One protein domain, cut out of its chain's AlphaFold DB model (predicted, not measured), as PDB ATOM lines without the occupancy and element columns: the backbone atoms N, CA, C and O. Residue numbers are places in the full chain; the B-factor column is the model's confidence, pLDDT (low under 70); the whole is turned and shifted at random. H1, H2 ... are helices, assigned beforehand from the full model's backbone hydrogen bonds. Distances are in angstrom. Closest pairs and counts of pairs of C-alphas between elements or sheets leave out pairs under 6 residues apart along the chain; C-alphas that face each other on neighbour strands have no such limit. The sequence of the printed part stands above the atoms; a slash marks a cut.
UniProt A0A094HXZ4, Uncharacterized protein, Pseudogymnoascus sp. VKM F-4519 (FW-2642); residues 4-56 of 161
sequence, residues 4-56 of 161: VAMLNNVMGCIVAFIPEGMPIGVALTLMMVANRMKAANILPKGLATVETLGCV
ATOM      1  N   VAL A   4      12.099 -18.206 -44.058       93.62
ATOM      2  CA  VAL A   4      11.054 -17.752 -43.130       93.62
ATOM      3  C   VAL A   4       9.703 -17.577 -43.835       93.62
ATOM      4  O   VAL A   4       8.684 -18.023 -43.321       93.62
ATOM      5  N   ALA A   5       9.679 -16.988 -45.036       92.81
ATOM      6  CA  ALA A   5       8.444 -16.827 -45.804       92.81
ATOM      7  C   ALA A   5       7.880 -18.175 -46.282       92.81
ATOM      8  O   ALA A   5       6.669 -18.376 -46.236       92.81
ATOM      9  N   MET A   6       8.739 -19.118 -46.690       94.06
ATOM     10  CA  MET A   6       8.295 -20.479 -47.015       94.06
ATOM     11  C   MET A   6       7.697 -21.190 -45.798       94.06
ATOM     12  O   MET A   6       6.628 -21.780 -45.920       94.06
ATOM     13  N   LEU A   7       8.338 -21.105 -44.630       95.00
ATOM     14  CA  LEU A   7       7.834 -21.721 -43.399       95.00
ATOM     15  C   LEU A   7       6.489 -21.124 -42.967       95.00
ATOM     16  O   LEU A   7       5.572 -21.873 -42.639       95.00
ATOM     17  N   ASN A   8       6.338 -19.801 -43.040       94.81
ATOM     18  CA  ASN A   8       5.074 -19.132 -42.727       94.81
ATOM     19  C   ASN A   8       3.944 -19.572 -43.667       94.81
ATOM     20  O   ASN A   8       2.840 -19.853 -43.206       94.81
ATOM     21  N   ASN A   9       4.224 -19.682 -44.968       93.56
ATOM     22  CA  ASN A   9       3.236 -20.141 -45.943       93.56
ATOM     23  C   ASN A   9       2.829 -21.600 -45.694       93.56
ATOM     24  O   ASN A   9       1.642 -21.913 -45.714       93.56
ATOM     25  N   VAL A  10       3.793 -22.482 -45.406       95.00
ATOM     26  CA  VAL A  10       3.517 -23.890 -45.083       95.00
ATOM     27  C   VAL A  10       2.670 -24.003 -43.813       95.00
ATOM     28  O   VAL A  10       1.672 -24.720 -43.820       95.00
ATOM     29  N   MET A  11       3.000 -23.256 -42.755       94.69
ATOM     30  CA  MET A  11       2.205 -23.230 -41.521       94.69
ATOM     31  C   MET A  11       0.781 -22.719 -41.758       94.69
ATOM     32  O   MET A  11      -0.172 -23.322 -41.270       94.69
ATOM     33  N   GLY A  12       0.621 -21.654 -42.551       94.50
ATOM     34  CA  GLY A  12      -0.695 -21.128 -42.919       94.50
ATOM     35  C   GLY A  12      -1.548 -22.148 -43.674       94.50
ATOM     36  O   GLY A  12      -2.723 -22.318 -43.357       94.50
ATOM     37  N   CYS A  13      -0.957 -22.880 -44.624       93.88
ATOM     38  CA  CYS A  13      -1.647 -23.962 -45.321       93.88
ATOM     39  C   CYS A  13      -2.055 -25.094 -44.367       93.88
ATOM     40  O   CYS A  13      -3.192 -25.547 -44.430       93.88
ATOM     41  N   ILE A  14      -1.169 -25.531 -43.467       94.75
ATOM     42  CA  ILE A  14      -1.468 -26.612 -42.513       94.75
ATOM     43  C   ILE A  14      -2.671 -26.249 -41.635       94.75
ATOM     44  O   ILE A  14      -3.618 -27.027 -41.551       94.75
ATOM     45  N   VAL A  15      -2.674 -25.055 -41.038       93.56
ATOM     46  CA  VAL A  15      -3.780 -24.603 -40.176       93.56
ATOM     47  C   VAL A  15      -5.082 -24.450 -40.968       93.56
ATOM     48  O   VAL A  15      -6.144 -24.805 -40.472       93.56
ATOM     49  N   ALA A  16      -5.020 -23.978 -42.217       92.94
ATOM     50  CA  ALA A  16      -6.208 -23.823 -43.055       92.94
ATOM     51  C   ALA A  16      -6.869 -25.162 -43.440       92.94
ATOM     52  O   ALA A  16      -8.080 -25.202 -43.651       92.94
ATOM     53  N   PHE A  17      -6.090 -26.244 -43.551       93.50
ATOM     54  CA  PHE A  17      -6.592 -27.554 -43.978       93.50
ATOM     55  C   PHE A  17      -6.931 -28.510 -42.831       93.50
ATOM     56  O   PHE A  17      -7.637 -29.487 -43.078       93.50
ATOM     57  N   ILE A  18      -6.463 -28.268 -41.602       93.31
ATOM     58  CA  ILE A  18      -6.808 -29.106 -40.445       93.31
ATOM     59  C   ILE A  18      -8.144 -28.631 -39.857       93.31
ATOM     60  O   ILE A  18      -8.226 -27.526 -39.319       93.31
ATOM     61  N   PRO A  19      -9.210 -29.450 -39.902       89.75
ATOM     62  CA  PRO A  19     -10.503 -29.061 -39.362       89.75
ATOM     63  C   PRO A  19     -10.535 -29.269 -37.840       89.75
ATOM     64  O   PRO A  19     -11.131 -30.226 -37.344       89.75
ATOM     65  N   GLU A  20      -9.923 -28.362 -37.080       91.12
ATOM     66  CA  GLU A  20      -9.811 -28.455 -35.610       91.12
ATOM     67  C   GLU A  20     -11.171 -28.535 -34.887       91.12
ATOM     68  O   GLU A  20     -11.278 -29.120 -33.812       91.12
ATOM     69  N   GLY A  21     -12.238 -27.999 -35.492       93.69
ATOM     70  CA  GLY A  21     -13.598 -28.051 -34.943       93.69
ATOM     71  C   GLY A  21     -14.358 -29.358 -35.208       93.69
ATOM     72  O   GLY A  21     -15.363 -29.624 -34.545       93.69
ATOM     73  N   MET A  22     -13.909 -30.192 -36.153       95.00
ATOM     74  CA  MET A  22     -14.623 -31.417 -36.537       95.00
ATOM     75  C   MET A  22     -14.725 -32.439 -35.389       95.00
ATOM     76  O   MET A  22     -15.832 -32.933 -35.163       95.00
ATOM     77  N   PRO A  23     -13.662 -32.720 -34.605       93.25
ATOM     78  CA  PRO A  23     -13.762 -33.631 -33.462       93.25
ATOM     79  C   PRO A  23     -14.808 -33.190 -32.429       93.25
ATOM     80  O   PRO A  23     -15.537 -34.020 -31.888       93.25
ATOM     81  N   ILE A  24     -14.931 -31.877 -32.196       95.69
ATOM     82  CA  ILE A  24     -15.920 -31.307 -31.270       95.69
ATOM     83  C   ILE A  24     -17.333 -31.475 -31.836       95.69
ATOM     84  O   ILE A  24     -18.239 -31.890 -31.114       95.69
ATOM     85  N   GLY A  25     -17.519 -31.203 -33.131       95.75
ATOM     86  CA  GLY A  25     -18.801 -31.390 -33.810       95.75
ATOM     87  C   GLY A  25     -19.306 -32.830 -33.717       95.75
ATOM     88  O   GLY A  25     -20.452 -33.048 -33.332       95.75
ATOM     89  N   VAL A  26     -18.438 -33.810 -33.990       94.88
ATOM     90  CA  VAL A  26     -18.773 -35.242 -33.883       94.88
ATOM     91  C   VAL A  26     -19.093 -35.639 -32.438       94.88
ATOM     92  O   VAL A  26     -20.072 -36.336 -32.186       94.88
ATOM     93  N   ALA A  27     -18.319 -35.165 -31.459       94.75
ATOM     94  CA  ALA A  27     -18.594 -35.462 -30.055       94.75
ATOM     95  C   ALA A  27     -19.954 -34.903 -29.597       94.75
ATOM     96  O   ALA A  27     -20.706 -35.593 -28.906       94.75
ATOM     97  N   LEU A  28     -20.299 -33.677 -30.009       95.88
ATOM     98  CA  LEU A  28     -21.580 -33.047 -29.683       95.88
ATOM     99  C   LEU A  28     -22.760 -33.782 -30.322       95.88
ATOM    100  O   LEU A  28     -23.764 -34.009 -29.645       95.88
ATOM    101  N   THR A  29     -22.651 -34.192 -31.588       95.00
ATOM    102  CA  THR A  29     -23.728 -34.943 -32.248       95.00
ATOM    103  C   THR A  29     -23.944 -36.303 -31.586       95.00
ATOM    104  O   THR A  29     -25.085 -36.638 -31.262       95.00
ATOM    105  N   LEU A  30     -22.874 -37.047 -31.278       95.50
ATOM    106  CA  LEU A  30     -22.968 -38.313 -30.540       95.50
ATOM    107  C   LEU A  30     -23.567 -38.117 -29.140       95.50
ATOM    108  O   LEU A  30     -24.398 -38.918 -28.712       95.50
ATOM    109  N   MET A  31     -23.211 -37.036 -28.440       95.38
ATOM    110  CA  MET A  31     -23.772 -36.716 -27.122       95.38
ATOM    111  C   MET A  31     -25.272 -36.396 -27.194       95.38
ATOM    112  O   MET A  31     -26.041 -36.844 -26.341       95.38
ATOM    113  N   MET A  32     -25.719 -35.666 -28.218       95.44
ATOM    114  CA  MET A  32     -27.147 -35.416 -28.436       95.44
ATOM    115  C   MET A  32     -27.920 -36.720 -28.662       95.44
ATOM    116  O   MET A  32     -29.007 -36.892 -28.108       95.44
ATOM    117  N   VAL A  33     -27.362 -37.657 -29.433       95.62
ATOM    118  CA  VAL A  33     -27.982 -38.973 -29.649       95.62
ATOM    119  C   VAL A  33     -27.971 -39.805 -28.363       95.62
ATOM    120  O   VAL A  33     -29.005 -40.365 -28.006       95.62
ATOM    121  N   ALA A  34     -26.871 -39.813 -27.608       95.38
ATOM    122  CA  ALA A  34     -26.794 -40.486 -26.310       95.38
ATOM    123  C   ALA A  34     -27.867 -39.979 -25.326       95.38
ATOM    124  O   ALA A  34     -28.503 -40.773 -24.634       95.38
ATOM    125  N   ASN A  35     -28.134 -38.669 -25.310       94.94
ATOM    126  CA  ASN A  35     -29.209 -38.088 -24.501       94.94
ATOM    127  C   ASN A  35     -30.603 -38.559 -24.942       94.94
ATOM    128  O   ASN A  35     -31.458 -38.811 -24.094       94.94
ATOM    129  N   ARG A  36     -30.835 -38.732 -26.251       95.12
ATOM    130  CA  ARG A  36     -32.089 -39.313 -26.765       95.12
ATOM    131  C   ARG A  36     -32.232 -40.787 -26.384       95.12
ATOM    132  O   ARG A  36     -33.313 -41.196 -25.981       95.12
ATOM    133  N   MET A  37     -31.149 -41.562 -26.445       95.94
ATOM    134  CA  MET A  37     -31.132 -42.962 -25.998       95.94
ATOM    135  C   MET A  37     -31.461 -43.076 -24.505       95.94
ATOM    136  O   MET A  37     -32.287 -43.902 -24.122       95.94
ATOM    137  N   LYS A  38     -30.909 -42.182 -23.676       95.25
ATOM    138  CA  LYS A  38     -31.221 -42.116 -22.241       95.25
ATOM    139  C   LYS A  38     -32.705 -41.851 -21.982       95.25
ATOM    140  O   LYS A  38     -33.274 -42.474 -21.092       95.25
ATOM    141  N   ALA A  39     -33.334 -40.966 -22.758       95.62
ATOM    142  CA  ALA A  39     -34.775 -40.713 -22.657       95.62
ATOM    143  C   ALA A  39     -35.630 -41.951 -23.003       95.62
ATOM    144  O   ALA A  39     -36.769 -42.042 -22.563       95.62
ATOM    145  N   ALA A  40     -35.067 -42.916 -23.736       95.69
ATOM    146  CA  ALA A  40     -35.668 -44.214 -24.038       95.69
ATOM    147  C   ALA A  40     -35.182 -45.344 -23.100       95.69
ATOM    148  O   ALA A  40     -35.263 -46.513 -23.461       95.69
ATOM    149  N   ASN A  41     -34.660 -45.013 -21.910       96.06
ATOM    150  CA  ASN A  41     -34.112 -45.959 -20.925       96.06
ATOM    151  C   ASN A  41     -32.893 -46.772 -21.402       96.06
ATOM    152  O   ASN A  41     -32.576 -47.814 -20.831       96.06
ATOM    153  N   ILE A  42     -32.162 -46.290 -22.410       95.00
ATOM    154  CA  ILE A  42     -30.915 -46.906 -22.875       95.00
ATOM    155  C   ILE A  42     -29.743 -46.050 -22.396       95.00
ATOM    156  O   ILE A  42     -29.621 -44.884 -22.766       95.00
ATOM    157  N   LEU A  43     -28.850 -46.627 -21.590       94.69
ATOM    158  CA  LEU A  43     -27.676 -45.933 -21.061       94.69
ATOM    159  C   LEU A  43     -26.402 -46.327 -21.833       94.69
ATOM    160  O   LEU A  43     -25.767 -47.329 -21.486       94.69
ATOM    161  N   PRO A  44     -25.978 -45.561 -22.857       92.75
ATOM    162  CA  PRO A  44     -24.691 -45.791 -23.502       92.75
ATOM    163  C   PRO A  44     -23.552 -45.434 -22.538       92.75
ATOM    164  O   PRO A  44     -23.477 -44.315 -22.031       92.75
ATOM    165  N   LYS A  45     -22.639 -46.381 -22.293       92.56
ATOM    166  CA  LYS A  45     -21.456 -46.158 -21.437       92.56
ATOM    167  C   LYS A  45     -20.344 -45.362 -22.135       92.56
ATOM    168  O   LYS A  45     -19.450 -44.858 -21.465       92.56
ATOM    169  N   GLY A  46     -20.400 -45.238 -23.461       92.31
ATOM    170  CA  GLY A  46     -19.459 -44.457 -24.259       92.31
ATOM    171  C   GLY A  46     -20.098 -43.940 -25.547       92.31
ATOM    172  O   GLY A  46     -21.028 -44.547 -26.077       92.31
ATOM    173  N   LEU A  47     -19.587 -42.818 -26.064       91.81
ATOM    174  CA  LEU A  47     -20.125 -42.184 -27.275       91.81
ATOM    175  C   LEU A  47     -19.928 -43.051 -28.529       91.81
ATOM    176  O   LEU A  47     -20.812 -43.096 -29.375       91.81
ATOM    177  N   ALA A  48     -18.830 -43.810 -28.613       91.12
ATOM    178  CA  ALA A  48     -18.586 -44.738 -29.722       91.12
ATOM    179  C   ALA A  48     -19.619 -45.882 -29.791       91.12
ATOM    180  O   ALA A  48     -19.897 -46.411 -30.865       91.12
ATOM    181  N   THR A  49     -20.239 -46.254 -28.661       91.81
ATOM    182  CA  THR A  49     -21.298 -47.277 -28.627       91.81
ATOM    183  C   THR A  49     -22.533 -46.832 -29.407       91.81
ATOM    184  O   THR A  49     -23.203 -47.664 -30.013       91.81
ATOM    185  N   VAL A  50     -22.813 -45.526 -29.421       92.94
ATOM    186  CA  VAL A  50     -23.943 -44.944 -30.155       92.94
ATOM    187  C   VAL A  50     -23.790 -45.176 -31.656       92.94
ATOM    188  O   VAL A  50     -24.725 -45.634 -32.305       92.94
ATOM    189  N   GLU A  51     -22.600 -44.909 -32.195       93.31
ATOM    190  CA  GLU A  51     -22.276 -45.173 -33.599       93.31
ATOM    191  C   GLU A  51     -22.270 -46.676 -33.892       93.31
ATOM    192  O   GLU A  51     -22.910 -47.125 -34.840       93.31
ATOM    193  N   THR A  52     -21.614 -47.462 -33.031       91.75
ATOM    194  CA  THR A  52     -21.479 -48.915 -33.209       91.75
ATOM    195  C   THR A  52     -22.841 -49.586 -33.353       91.75
ATOM    196  O   THR A  52     -23.017 -50.385 -34.266       91.75
ATOM    197  N   LEU A  53     -23.819 -49.231 -32.508       89.25
ATOM    198  CA  LEU A  53     -25.182 -49.771 -32.578       89.25
ATOM    199  C   LEU A  53     -25.894 -49.442 -33.898       89.25
ATOM    200  O   LEU A  53     -26.679 -50.256 -34.373       89.25
ATOM    201  N   GLY A  54     -25.601 -48.291 -34.508       88.56
ATOM    202  CA  GLY A  54     -26.137 -47.923 -35.821       88.56
ATOM    203  C   GLY A  54     -25.562 -48.751 -36.974       88.56
ATOM    204  O   GLY A  54     -26.195 -48.858 -38.022       88.56
ATOM    205  N   CYS A  55     -24.392 -49.361 -36.777       94.00
ATOM    206  CA  CYS A  55     -23.689 -50.167 -37.775       94.00
ATOM    207  C   CYS A  55     -23.783 -51.680 -37.514       94.00
ATOM    208  O   CYS A  55     -23.050 -52.447 -38.133       94.00
ATOM    209  N   VAL A  56     -24.632 -52.134 -36.586       94.88
ATOM    210  CA  VAL A  56     -24.783 -53.567 -36.300       94.88
ATOM    211  C   VAL A  56     -25.575 -54.254 -37.412       94.88
ATOM    212  O   VAL A  56     -26.719 -53.904 -37.684       94.88
TER     213      VAL A  56
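What this domain is: This is residues 4 to 56 of the 161 residues of an uncharacterized protein of Pseudogymnoascus sp. VKM F-4519 (FW-2642) (UniProt A0A094HXZ4). Two helices, H1 and H2, follow one another end to end along one long axis, and after H2 the chain folds back so that the short helix H3 packs crosswise on the side of H2, at its middle stretch, residues 27 to 34. H1, with the link after it and the first residues of H2, sticks out as a free arm, residues 4 to 25, and this arm makes most of the length; the rest is a small body of H2, H3 and the link between them. The printed part has 53 residues, with three named helices in the order H1, H2, H3 and no named strand, and its class is all helix. The whole is extended, with a radius of gyration of the C-alphas of 18.0 A and spans of 58 by 20 by 13 A.

Where its parts are: Begin with the longest helix, H2, residues 22 to 39: find C-alpha 22 at (-14.623, -31.417, -36.537), and from there the helix runs 26.2 A to C-alpha 39 at (-34.775, -40.713, -22.657). Before it in the chain is H1, residues 4 to 17, which starts at C-alpha 4 at (11.054, -17.752, -43.130) and is 20.2 A long. After H2 comes the short H3, residues 47 to 54, which ends at C-alpha 54 at (-26.137, -47.923, -35.821).

How they stand to each other: Look first at H2, which touches H3 with residues 27 to 34 alone. The closest C-alphas of the two are those of Leu 30 and Leu 47, 5.8 A apart, and 9 pairs of C-alphas lie within 8 A. Their centres are 10.1 A apart. Their lines stand about perpendicular, but only just, at 70.2 degrees. Turn next to H1, which touches no helix: it is apart from H2, though the two follow each other in the chain, and it is apart from H3. In the backbones of H1 and H2, every O i to N i+4 pair is within hydrogen-bond range; in H3, 2 of 4 are, beside 4 of 5 O i to N i+3 pairs.

The domain as a whole: The two C-alphas farthest apart are those of Val 4 and Asn 41, 57.7 A. Without residues 4 to 25, which stand free, the body has 31 residues and spans 21 by 20 by 13 A, with a radius of gyration of 8.5 A. The printed part has no cut. The link from H1 to H2, of 4 residues, is tight, the link from H2 to H3, of 7 residues, is short, and there is no long link. The mean pLDDT of the printed part is 93.9, and no printed residue is under 70.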